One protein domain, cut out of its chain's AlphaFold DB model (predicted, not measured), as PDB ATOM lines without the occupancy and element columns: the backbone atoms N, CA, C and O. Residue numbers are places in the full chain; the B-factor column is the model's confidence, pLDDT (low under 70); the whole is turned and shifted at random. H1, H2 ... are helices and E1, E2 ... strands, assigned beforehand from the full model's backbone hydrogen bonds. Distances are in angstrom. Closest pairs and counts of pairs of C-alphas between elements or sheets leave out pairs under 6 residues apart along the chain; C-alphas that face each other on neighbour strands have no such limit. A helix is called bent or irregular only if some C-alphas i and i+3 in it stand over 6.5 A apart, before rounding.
ATOM      1  N   ILE A  14     -17.757  15.373  15.733       65.56
ATOM      2  CA  ILE A  14     -19.111  15.883  15.499       65.56
ATOM      3  C   ILE A  14     -19.795  15.957  16.867       65.56
ATOM      4  O   ILE A  14     -19.783  14.971  17.603       65.56
ATOM      5  N   THR A  15     -20.349  17.111  17.233       68.81
ATOM      6  CA  THR A  15     -20.992  17.325  18.539       68.81
ATOM      7  C   THR A  15     -22.339  18.024  18.401       68.81
ATOM      8  O   THR A  15     -22.538  18.865  17.525       68.81
ATOM      9  N   GLU A  16     -23.254  17.704  19.312       74.94
ATOM     10  CA  GLU A  16     -24.481  18.473  19.540       74.94
ATOM     11  C   GLU A  16     -24.164  19.891  20.055       74.94
ATOM     12  O   GLU A  16     -23.083  20.089  20.639       74.94
ATOM     13  N   PRO A  17     -25.088  20.861  19.875       76.38
ATOM     14  CA  PRO A  17     -24.983  22.182  20.480       76.38
ATOM     15  C   PRO A  17     -24.793  22.110  21.990       76.38
ATOM     16  O   PRO A  17     -25.471  21.361  22.691       76.38
ATOM     17  N   ALA A  18     -23.899  22.937  22.509       78.12
ATOM     18  CA  ALA A  18     -23.713  23.122  23.939       78.12
ATOM     19  C   ALA A  18     -23.160  24.533  24.196       78.12
ATOM     20  O   ALA A  18     -22.724  25.194  23.247       78.12
ATOM     21  N   PRO A  19     -23.161  25.006  25.452       81.75
ATOM     22  CA  PRO A  19     -22.448  26.221  25.820       81.75
ATOM     23  C   PRO A  19     -20.965  26.144  25.428       81.75
ATOM     24  O   PRO A  19     -20.364  25.062  25.417       81.75
ATOM     25  N   LEU A  20     -20.383  27.294  25.083       81.31
ATOM     26  CA  LEU A  20     -19.040  27.405  24.513       81.31
ATOM     27  C   LEU A  20     -17.958  26.721  25.368       81.31
ATOM     28  O   LEU A  20     -17.108  26.014  24.835       81.31
ATOM     29  N   ASP A  21     -18.020  26.842  26.691       80.25
ATOM     30  CA  ASP A  21     -17.110  26.185  27.633       80.25
ATOM     31  C   ASP A  21     -17.196  24.655  27.574       80.25
ATOM     32  O   ASP A  21     -16.171  23.970  27.537       80.25
ATOM     33  N   ALA A  22     -18.410  24.102  27.502       78.00
ATOM     34  CA  ALA A  22     -18.615  22.667  27.360       78.00
ATOM     35  C   ALA A  22     -18.070  22.161  26.013       78.00
ATOM     36  O   ALA A  22     -17.465  21.086  25.956       78.00
ATOM     37  N   LEU A  23     -18.236  22.940  24.939       77.19
ATOM     38  CA  LEU A  23     -17.661  22.644  23.626       77.19
ATOM     39  C   LEU A  23     -16.127  22.678  23.659       77.19
ATOM     40  O   LEU A  23     -15.495  21.715  23.231       77.19
ATOM     41  N   ILE A  24     -15.519  23.708  24.253       79.19
ATOM     42  CA  ILE A  24     -14.060  23.817  24.411       79.19
ATOM     43  C   ILE A  24     -13.501  22.636  25.208       79.19
ATOM     44  O   ILE A  24     -12.502  22.035  24.809       79.19
ATOM     45  N   GLN A  25     -14.163  22.236  26.298       72.75
ATOM     46  CA  GLN A  25     -13.767  21.050  27.061       72.75
ATOM     47  C   GLN A  25     -13.815  19.774  26.211       72.75
ATOM     48  O   GLN A  25     -12.923  18.927  26.322       72.75
ATOM     49  N   ARG A  26     -14.826  19.623  25.343       73.94
ATOM     50  CA  ARG A  26     -14.908  18.509  24.382       73.94
ATOM     51  C   ARG A  26     -13.771  18.587  23.356       73.94
ATOM     52  O   ARG A  26     -13.133  17.569  23.098       73.94
ATOM     53  N   PHE A  27     -13.440  19.773  22.841       74.81
ATOM     54  CA  PHE A  27     -12.332  19.968  21.894       74.81
ATOM     55  C   PHE A  27     -10.974  19.618  22.516       74.81
ATOM     56  O   PHE A  27     -10.163  18.924  21.897       74.81
ATOM     57  N   GLY A  28     -10.751  20.015  23.771       66.19
ATOM     58  CA  GLY A  28      -9.537  19.693  24.523       66.19
ATOM     59  C   GLY A  28      -9.329  18.188  24.730       66.19
ATOM     60  O   GLY A  28      -8.191  17.723  24.780       66.19
ATOM     61  N   ARG A  29     -10.409  17.393  24.779       65.31
ATOM     62  CA  ARG A  29     -10.320  15.921  24.850       65.31
ATOM     63  C   ARG A  29      -9.852  15.294  23.536       65.31
ATOM     64  O   ARG A  29      -9.121  14.310  23.569       65.31
ATOM     65  N   VAL A  30     -10.204  15.890  22.399       61.81
ATOM     66  CA  VAL A  30      -9.832  15.402  21.056       61.81
ATOM     67  C   VAL A  30      -8.396  15.787  20.679       61.81
ATOM     68  O   VAL A  30      -7.718  15.041  19.967       61.81
ATOM     69  N   ASN A  31      -7.902  16.908  21.214       59.34
ATOM     70  CA  ASN A  31      -6.546  17.427  20.997       59.34
ATOM     71  C   ASN A  31      -5.617  17.241  22.218       59.34
ATOM     72  O   ASN A  31      -4.673  18.003  22.415       59.34
ATOM     73  N   ARG A  32      -5.858  16.206  23.039       52.00
ATOM     74  CA  ARG A  32      -5.158  15.971  24.320       52.00
ATOM     75  C   ARG A  32      -3.674  15.599  24.181       52.00
ATOM     76  O   ARG A  32      -2.885  15.891  25.076       52.00
ATOM     77  N   GLN A  33      -3.274  14.963  23.080       49.91
ATOM     78  CA  GLN A  33      -1.858  14.790  22.734       49.91
ATOM     79  C   GLN A  33      -1.442  15.963  21.853       49.91
ATOM     80  O   GLN A  33      -1.467  15.866  20.628       49.91
ATOM     81  N   GLY A  34      -1.147  17.091  22.500       49.28
ATOM     82  CA  GLY A  34      -0.820  18.347  21.838       49.28
ATOM     83  C   GLY A  34       0.152  18.162  20.676       49.28
ATOM     84  O   GLY A  34       1.139  17.445  20.802       49.28
ATOM     85  N   TRP A  35      -0.177  18.797  19.550       51.88
ATOM     86  CA  TRP A  35       0.689  19.135  18.414       51.88
ATOM     87  C   TRP A  35       1.710  18.111  17.888       51.88
ATOM     88  O   TRP A  35       2.565  18.493  17.091       51.88
ATOM     89  N   LYS A  36       1.620  16.822  18.241       49.56
ATOM     90  CA  LYS A  36       2.585  15.802  17.800       49.56
ATOM     91  C   LYS A  36       2.687  15.712  16.275       49.56
ATOM     92  O   LYS A  36       3.786  15.529  15.768       49.56
ATOM     93  N   ASP A  37       1.581  15.967  15.575       54.06
ATOM     94  CA  ASP A  37       1.503  15.823  14.118       54.06
ATOM     95  C   ASP A  37       1.340  17.154  13.357       54.06
ATOM     96  O   ASP A  37       1.214  17.145  12.138       54.06
ATOM     97  N   ARG A  38       1.313  18.319  14.034       56.97
ATOM     98  CA  ARG A  38       0.995  19.646  13.434       56.97
ATOM     99  C   ARG A  38      -0.328  19.723  12.641       56.97
ATOM    100  O   ARG A  38      -0.587  20.731  11.990       56.97
ATOM    101  N   VAL A  39      -1.184  18.704  12.712       57.22
ATOM    102  CA  VAL A  39      -2.478  18.672  12.019       57.22
ATOM    103  C   VAL A  39      -3.551  19.310  12.898       57.22
ATOM    104  O   VAL A  39      -3.829  18.841  14.000       57.22
ATOM    105  N   ILE A  40      -4.171  20.377  12.394       64.38
ATOM    106  CA  ILE A  40      -5.378  20.962  12.981       64.38
ATOM    107  C   ILE A  40      -6.552  20.060  12.607       64.38
ATOM    108  O   ILE A  40      -6.815  19.837  11.426       64.38
ATOM    109  N   LYS A  41      -7.246  19.522  13.611       69.12
ATOM    110  CA  LYS A  41      -8.418  18.672  13.391       69.12
ATOM    111  C   LYS A  41      -9.680  19.529  13.275       69.12
ATOM    112  O   LYS A  41      -9.917  20.337  14.175       69.12
ATOM    113  N   PRO A  42     -10.500  19.353  12.224       66.88
ATOM    114  CA  PRO A  42     -11.766  20.060  12.124       66.88
ATOM    115  C   PRO A  42     -12.756  19.557  13.183       66.88
ATOM    116  O   PRO A  42     -12.768  18.382  13.567       66.88
ATOM    117  N   VAL A  43     -13.592  20.479  13.647       71.69
ATOM    118  CA  VAL A  43     -14.701  20.248  14.575       71.69
ATOM    119  C   VAL A  43     -15.996  20.620  13.861       71.69
ATOM    120  O   VAL A  43     -16.074  21.665  13.222       71.69
ATOM    121  N   TYR A  44     -17.007  19.764  13.954       71.69
ATOM    122  CA  TYR A  44     -18.328  20.004  13.384       71.69
ATOM    123  C   TYR A  44     -19.354  20.049  14.510       71.69
ATOM    124  O   TYR A  44     -19.421  19.147  15.346       71.69
ATOM    125  N   ILE A  45     -20.157  21.105  14.530       75.56
ATOM    126  CA  ILE A  45     -21.218  21.295  15.515       75.56
ATOM    127  C   ILE A  45     -22.537  21.241  14.758       75.56
ATOM    128  O   ILE A  45     -22.701  21.905  13.734       75.56
ATOM    129  N   LEU A  46     -23.467  20.419  15.230       69.94
ATOM    130  CA  LEU A  46     -24.814  20.384  14.677       69.94
ATOM    131  C   LEU A  46     -25.505  21.722  14.967       69.94
ATOM    132  O   LEU A  46     -25.388  22.249  16.064       69.94
ATOM    133  N   ASN A  47     -26.247  22.269  14.007       65.88
ATOM    134  CA  ASN A  47     -26.972  23.536  14.187       65.88
ATOM    135  C   ASN A  47     -28.309  23.375  14.934       65.88
ATOM    136  O   ASN A  47     -28.970  24.361  15.260       65.88
ATOM    137  N   LYS A  48     -28.729  22.132  15.184       61.75
ATOM    138  CA  LYS A  48     -29.950  21.786  15.910       61.75
ATOM    139  C   LYS A  48     -29.652  20.676  16.904       61.75
ATOM    140  O   LYS A  48     -29.074  19.654  16.538       61.75
ATOM    141  N   GLY A  49     -30.051  20.918  18.145       59.47
ATOM    142  CA  GLY A  49     -30.046  19.936  19.219       59.47
ATOM    143  C   GLY A  49     -31.336  19.118  19.246       59.47
ATOM    144  O   GLY A  49     -32.268  19.363  18.475       59.47
ATOM    145  N   SER A  50     -31.394  18.153  20.152       58.19
ATOM    146  CA  SER A  50     -32.599  17.383  20.458       58.19
ATOM    147  C   SER A  50     -33.564  18.208  21.322       58.19
ATOM    148  O   SER A  50     -33.138  19.038  22.124       58.19
ATOM    149  N   ASP A  51     -34.875  17.936  21.262       54.66
ATOM    150  CA  ASP A  51     -35.892  18.578  22.126       54.66
ATOM    151  C   ASP A  51     -35.616  18.413  23.638       54.66
ATOM    152  O   ASP A  51     -36.232  19.083  24.475       54.66
ATOM    153  N   LYS A  52     -34.704  17.501  23.997       53.53
ATOM    154  CA  LYS A  52     -34.248  17.232  25.363       53.53
ATOM    155  C   LYS A  52     -33.137  18.178  25.845       53.53
ATOM    156  O   LYS A  52     -32.964  18.301  27.056       53.53
ATOM    157  N   ASP A  53     -32.456  18.896  24.952       54.22
ATOM    158  CA  ASP A  53     -31.294  19.736  25.296       54.22
ATOM    159  C   ASP A  53     -31.679  20.969  26.122       54.22
ATOM    160  O   ASP A  53     -30.892  21.458  26.935       54.22
ATOM    161  N   LYS A  54     -32.941  21.405  26.009       57.56
ATOM    162  CA  LYS A  54     -33.537  22.481  26.820       57.56
ATOM    163  C   LYS A  54     -33.544  22.223  28.323       57.56
ATOM    164  O   LYS A  54     -33.697  23.166  29.088       57.56
ATOM    165  N   TYR A  55     -33.410  20.965  28.743       54.06
ATOM    166  CA  TYR A  55     -33.379  20.591  30.158       54.06
ATOM    167  C   TYR A  55     -31.960  20.482  30.722       54.06
ATOM    168  O   TYR A  55     -31.806  20.327  31.930       54.06
ATOM    169  N   ILE A  56     -30.939  20.522  29.864       63.59
ATOM    170  CA  ILE A  56     -29.541  20.307  30.256       63.59
ATOM    171  C   ILE A  56     -28.787  21.635  30.286       63.59
ATOM    172  O   ILE A  56     -27.997  21.866  31.199       63.59
ATOM    173  N   TYR A  57     -29.050  22.513  29.316       68.62
ATOM    174  CA  TYR A  57     -28.360  23.791  29.183       68.62
ATOM    175  C   TYR A  57     -29.335  24.939  28.938       68.62
ATOM    176  O   TYR A  57     -30.360  24.777  28.264       68.62
ATOM    177  N   ASP A  58     -28.966  26.121  29.435       76.44
ATOM    178  CA  ASP A  58     -29.657  27.364  29.117       76.44
ATOM    179  C   ASP A  58     -29.605  27.611  27.599       76.44
ATOM    180  O   ASP A  58     -28.544  27.657  26.970       76.44
ATOM    181  N   GLN A  59     -30.785  27.738  26.996       79.56
ATOM    182  CA  GLN A  59     -30.936  27.833  25.547       79.56
ATOM    183  C   GLN A  59     -30.434  29.164  24.981       79.56
ATOM    184  O   GLN A  59     -30.026  29.215  23.820       79.56
ATOM    185  N   CYS A  60     -30.434  30.234  25.779       80.00
ATOM    186  CA  CYS A  60     -29.849  31.513  25.395       80.00
ATOM    187  C   CYS A  60     -28.326  31.378  25.282       80.00
ATOM    188  O   CYS A  60     -27.752  31.760  24.264       80.00
ATOM    189  N   LEU A  61     -27.693  30.730  26.263       81.88
ATOM    190  CA  LEU A  61     -26.255  30.434  26.256       81.88
ATOM    191  C   LEU A  61     -25.839  29.549  25.079       81.88
ATOM    192  O   LEU A  61     -24.863  29.854  24.391       81.88
ATOM    193  N   VAL A  62     -26.590  28.478  24.809       82.00
ATOM    194  CA  VAL A  62     -26.337  27.590  23.662       82.00
ATOM    195  C   VAL A  62     -26.455  28.361  22.348       82.00
ATOM    196  O   VAL A  62     -25.565  28.279  21.505       82.00
ATOM    197  N   LYS A  63     -27.518  29.156  22.178       83.81
ATOM    198  CA  LYS A  63     -27.733  29.953  20.965       83.81
ATOM    199  C   LYS A  63     -26.633  30.995  20.754       83.81
ATOM    200  O   LYS A  63     -26.129  31.119  19.643       83.81
ATOM    201  N   ASN A  64     -26.237  31.714  21.802       84.56
ATOM    202  CA  ASN A  64     -25.154  32.696  21.722       84.56
ATOM    203  C   ASN A  64     -23.822  32.024  21.364       84.56
ATOM    204  O   ASN A  64     -23.097  32.527  20.512       84.56
ATOM    205  N   SER A  65     -23.548  30.853  21.949       84.25
ATOM    206  CA  SER A  65     -22.359  30.055  21.631       84.25
ATOM    207  C   SER A  65     -22.328  29.645  20.156       84.25
ATOM    208  O   SER A  65     -21.295  29.780  19.507       84.25
ATOM    209  N   LEU A  66     -23.460  29.192  19.603       84.19
ATOM    210  CA  LEU A  66     -23.558  28.852  18.181       84.19
ATOM    211  C   LEU A  66     -23.338  30.072  17.284       84.19
ATOM    212  O   LEU A  66     -22.561  29.975  16.346       84.19
ATOM    213  N   ASN A  67     -23.951  31.218  17.591       85.75
ATOM    214  CA  ASN A  67     -23.792  32.436  16.786       85.75
ATOM    215  C   ASN A  67     -22.326  32.898  16.717       85.75
ATOM    216  O   ASN A  67     -21.836  33.268  15.653       85.75
ATOM    217  N   VAL A  68     -21.623  32.870  17.853       85.38
ATOM    218  CA  VAL A  68     -20.206  33.250  17.935       85.38
ATOM    219  C   VAL A  68     -19.334  32.278  17.134       85.38
ATOM    220  O   VAL A  68     -18.450  32.700  16.393       85.38
ATOM    221  N   LEU A  69     -19.610  30.973  17.228       82.56
ATOM    222  CA  LEU A  69     -18.865  29.948  16.493       82.56
ATOM    223  C   LEU A  69     -19.187  29.929  14.992       82.56
ATOM    224  O   LEU A  69     -18.291  29.660  14.195       82.56
ATOM    225  N   GLU A  70     -20.417  30.254  14.587       82.81
ATOM    226  CA  GLU A  70     -20.787  30.421  13.177       82.81
ATOM    227  C   GLU A  70     -19.952  31.523  12.514       82.81
ATOM    228  O   GLU A  70     -19.482  31.336  11.390       82.81
ATOM    229  N   GLY A  71     -19.682  32.621  13.230       80.12
ATOM    230  CA  GLY A  71     -18.803  33.700  12.766       80.12
ATOM    231  C   GLY A  71     -17.346  33.279  12.536       80.12
ATOM    232  O   GLY A  71     -16.644  33.931  11.772       80.12
ATOM    233  N   LEU A  72     -16.910  32.169  13.139       80.25
ATOM    234  CA  LEU A  72     -15.565  31.596  12.998       80.25
ATOM    235  C   LEU A  72     -15.524  30.400  12.036       80.25
ATOM    236  O   LEU A  72     -14.532  29.667  11.983       80.25
ATOM    237  N   THR A  73     -16.601  30.153  11.287       79.31
ATOM    238  CA  THR A  73     -16.680  29.006  10.375       79.31
ATOM    239  C   THR A  73     -15.569  29.070   9.327       79.31
ATOM    240  O   THR A  73     -15.521  29.978   8.504       79.31
ATOM    241  N   GLY A  74     -14.695  28.059   9.324       72.44
ATOM    242  CA  GLY A  74     -13.553  27.980   8.406       72.44
ATOM    243  C   GLY A  74     -12.285  28.674   8.911       72.44
ATOM    244  O   GLY A  74     -11.248  28.578   8.253       72.44
ATOM    245  N   GLU A  75     -12.332  29.310  10.081       79.38
ATOM    246  CA  GLU A  75     -11.170  29.907  10.731       79.38
ATOM    247  C   GLU A  75     -10.517  28.968  11.753       79.38
ATOM    248  O   GLU A  75     -11.098  27.994  12.241       79.38
ATOM    249  N   LEU A  76      -9.262  29.270  12.093       76.44
ATOM    250  CA  LEU A  76      -8.550  28.576  13.157       76.44
ATOM    251  C   LEU A  76      -8.983  29.131  14.518       76.44
ATOM    252  O   LEU A  76      -8.599  30.245  14.875       76.44
ATOM    253  N   LEU A  77      -9.659  28.312  15.324       77.56
ATOM    254  CA  LEU A  77      -9.878  28.627  16.733       77.56
ATOM    255  C   LEU A  77      -8.545  28.560  17.493       77.56
ATOM    256  O   LEU A  77      -7.978  27.481  17.686       77.56
ATOM    257  N   LYS A  78      -8.034  29.717  17.916       76.06
ATOM    258  CA  LYS A  78      -6.808  29.820  18.713       76.06
ATOM    259  C   LYS A  78      -7.161  29.852  20.189       76.06
ATOM    260  O   LYS A  78      -8.122  30.490  20.593       76.06
ATOM    261  N   GLU A  79      -6.324  29.243  21.020       70.88
ATOM    262  CA  GLU A  79      -6.505  29.310  22.474       70.88
ATOM    263  C   GLU A  79      -6.483  30.757  22.991       70.88
ATOM    264  O   GLU A  79      -7.253  31.113  23.875       70.88
ATOM    265  N   SER A  80      -5.692  31.630  22.357       76.31
ATOM    266  CA  SER A  80      -5.641  33.057  22.688       76.31
ATOM    267  C   SER A  80      -6.964  33.797  22.473       76.31
ATOM    268  O   SER A  80      -7.192  34.795  23.140       76.31
ATOM    269  N   THR A  81      -7.822  33.337  21.555       76.75
ATOM    270  CA  THR A  81      -9.120  33.974  21.267       76.75
ATOM    271  C   THR A  81     -10.249  33.384  22.110       76.75
ATOM    272  O   THR A  81     -11.340  33.934  22.135       76.75
ATOM    273  N   ILE A  82     -10.018  32.274  22.825       80.38
ATOM    274  CA  ILE A  82     -11.059  31.606  23.621       80.38
ATOM    275  C   ILE A  82     -11.623  32.532  24.701       80.38
ATOM    276  O   ILE A  82     -12.833  32.541  24.904       80.38
ATOM    277  N   GLN A  83     -10.770  33.306  25.377       77.62
ATOM    278  CA  GLN A  83     -11.216  34.198  26.447       77.62
ATOM    279  C   GLN A  83     -12.174  35.275  25.924       77.62
ATOM    280  O   GLN A  83     -13.222  35.488  26.519       77.62
ATOM    281  N   GLU A  84     -11.852  35.893  24.787       84.06
ATOM    282  CA  GLU A  84     -12.693  36.925  24.162       84.06
ATOM    283  C   GLU A  84     -14.055  36.350  23.744       84.06
ATOM    284  O   GLU A  84     -15.098  36.916  24.058       84.06
ATOM    285  N   LEU A  85     -14.063  35.160  23.131       83.62
ATOM    286  CA  LEU A  85     -15.300  34.479  22.729       83.62
ATOM    287  C   LEU A  85     -16.167  34.096  23.937       83.62
ATOM    288  O   LEU A  85     -17.395  34.147  23.872       83.62
ATOM    289  N   MET A  86     -15.534  33.701  25.042       80.50
ATOM    290  CA  MET A  86     -16.220  33.430  26.304       80.50
ATOM    291  C   MET A  86     -16.853  34.699  26.873       80.50
ATOM    292  O   MET A  86     -18.018  34.667  27.268       80.50
ATOM    293  N   ASP A  87     -16.129  35.816  26.873       83.19
ATOM    294  CA  ASP A  87     -16.654  37.091  27.358       83.19
ATOM    295  C   ASP A  87     -17.873  37.535  26.529       83.19
ATOM    296  O   ASP A  87     -18.893  37.926  27.102       83.19
ATOM    297  N   ASP A  88     -17.837  37.366  25.204       84.12
ATOM    298  CA  ASP A  88     -18.958  37.683  24.311       84.12
ATOM    299  C   ASP A  88     -20.203  36.838  24.614       84.12
ATOM    300  O   ASP A  88     -21.298  37.382  24.804       84.12
ATOM    301  N   VAL A  89     -20.043  35.515  24.723       83.94
ATOM    302  CA  VAL A  89     -21.146  34.575  24.995       83.94
ATOM    303  C   VAL A  89     -21.792  34.835  26.359       83.94
ATOM    304  O   VAL A  89     -23.020  34.766  26.487       83.94
ATOM    305  N   TYR A  90     -20.981  35.141  27.375       80.56
ATOM    306  CA  TYR A  90     -21.430  35.288  28.759       80.56
ATOM    307  C   TYR A  90     -21.781  36.728  29.160       80.56
ATOM    308  O   TYR A  90     -22.363  36.919  30.231       80.56
ATOM    309  N   SER A  91     -21.490  37.738  28.334       80.25
ATOM    310  CA  SER A  91     -21.730  39.158  28.640       80.25
ATOM    311  C   SER A  91     -23.189  39.463  29.021       80.25
ATOM    312  O   SER A  91     -23.457  40.031  30.081       80.25
ATOM    313  N   GLU A  92     -24.149  39.046  28.195       73.38
ATOM    314  CA  GLU A  92     -25.587  39.245  28.426       73.38
ATOM    315  C   GLU A  92     -26.139  38.310  29.510       73.38
ATOM    316  O   GLU A  92     -26.955  38.716  30.340       73.38
ATOM    317  N   TYR A  93     -25.645  37.070  29.563       74.81
ATOM    318  CA  TYR A  93     -26.024  36.117  30.605       74.81
ATOM    319  C   TYR A  93     -25.665  36.649  32.000       74.81
ATOM    320  O   TYR A  93     -26.496  36.639  32.911       74.81
TER     321      TYR A  93
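This is residues 14 to 93 of the 200 residues of an uncharacterized protein of Bacteroidetes bacterium (UniProt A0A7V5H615). Two helices, H2 and H3, make a helical hairpin, and a third helix, H1, meets both of them through a few residues near its start, so that the centres of the three helices make a loose triangle. A long, mostly irregular strip of chain, with the short strand E1 in it, passes along the H1 side of the domain from Lys 36 to Asp 51, the two ends of the longest axis; residues 32 to 38 stick out at one end. The printed part has 80 residues with three named helices and one named strand, in the order H1, E1, H2, H3, and its class is mostly helix; E1 pairs with no named strand. By its radius of gyration of the C-alphas, 13.0 A, the whole is compact, though its spans of 38 by 25 by 20 A make the outline only just elongated.

Begin at Ile 14, where residues 14 to 15 form a short parallel pairing with residues 44 to 45 of E1, the strand of residues 43 to 45. Next comes H1, residues 20 to 30; its C-alpha closest to E1 is that of Phe 27, 7.7 A from that of Val 43. Go on past E1 to H2, residues 59 to 70: H1 and H2 only just touch, with 3 pairs of C-alphas within 8 A, the closest being Leu 20 and Ser 65 at 5.1 A. H2 touches H1 with residues 62 to 66 alone, and the two helices run the same way at a steep tilt of 59 degrees. E1 and H2 are apart, but only just, at 8.3 A. The last element is H3, residues 79 to 93, which forms a hairpin with H2. These two touch, with 9 pairs of C-alphas within 8 A, the closest those of Asn 64 and Val 89 at 5.5 A. They run opposite ways at a steep tilt of 37 degrees, only just past shallow. H3 and H1 only just touch, with 3 pairs of C-alphas within 8 A, and H3 does so with residues 86 to 89 alone; look at the C-alphas of Leu 20 and Met 86, the closest, 6.9 A apart. They run opposite ways at a shallow tilt of 29 degrees. With one of the three pairs at a shallow tilt, the helix packing is mostly crossed, only just. E1 and H3 are apart. In H1 and H2 every O i to N i+4 pair is within hydrogen-bond range, and in H3 7 of 11 are.

Find C-alpha 20 at (-19.040, 27.405, 24.513); from there H1 runs 15.5 A to C-alpha 30. E1 begins at C-alpha 43, at (-14.701, 20.248, 14.575), and covers 6.7 A to C-alpha 45. H2 spans 16.2 A from C-alpha 59 to C-alpha 70. H3, the longest helix by residues, runs 22.2 A from C-alpha 79 to C-alpha 93 at (-26.024, 36.117, 30.605). It is irregular: C-alphas 89 and 92 are 7.3 A apart, and its line is a rough one.

The two C-alphas farthest apart are those of Lys 36 and Asp 51, at 38.8 A, while those of Ile 14 and Tyr 93 are 26.2 A apart. The printed part has no cut. Look for two long links: 12 residues from H1 to E1, within which residues 32 to 38 stand free, and 13 residues from E1 to H2. The link from H2 to H3, 8 residues, is short. The mean pLDDT of the printed part is 72.0; you will find it under 70 at residues 14 to 15, 28 to 42 and 46 to 57.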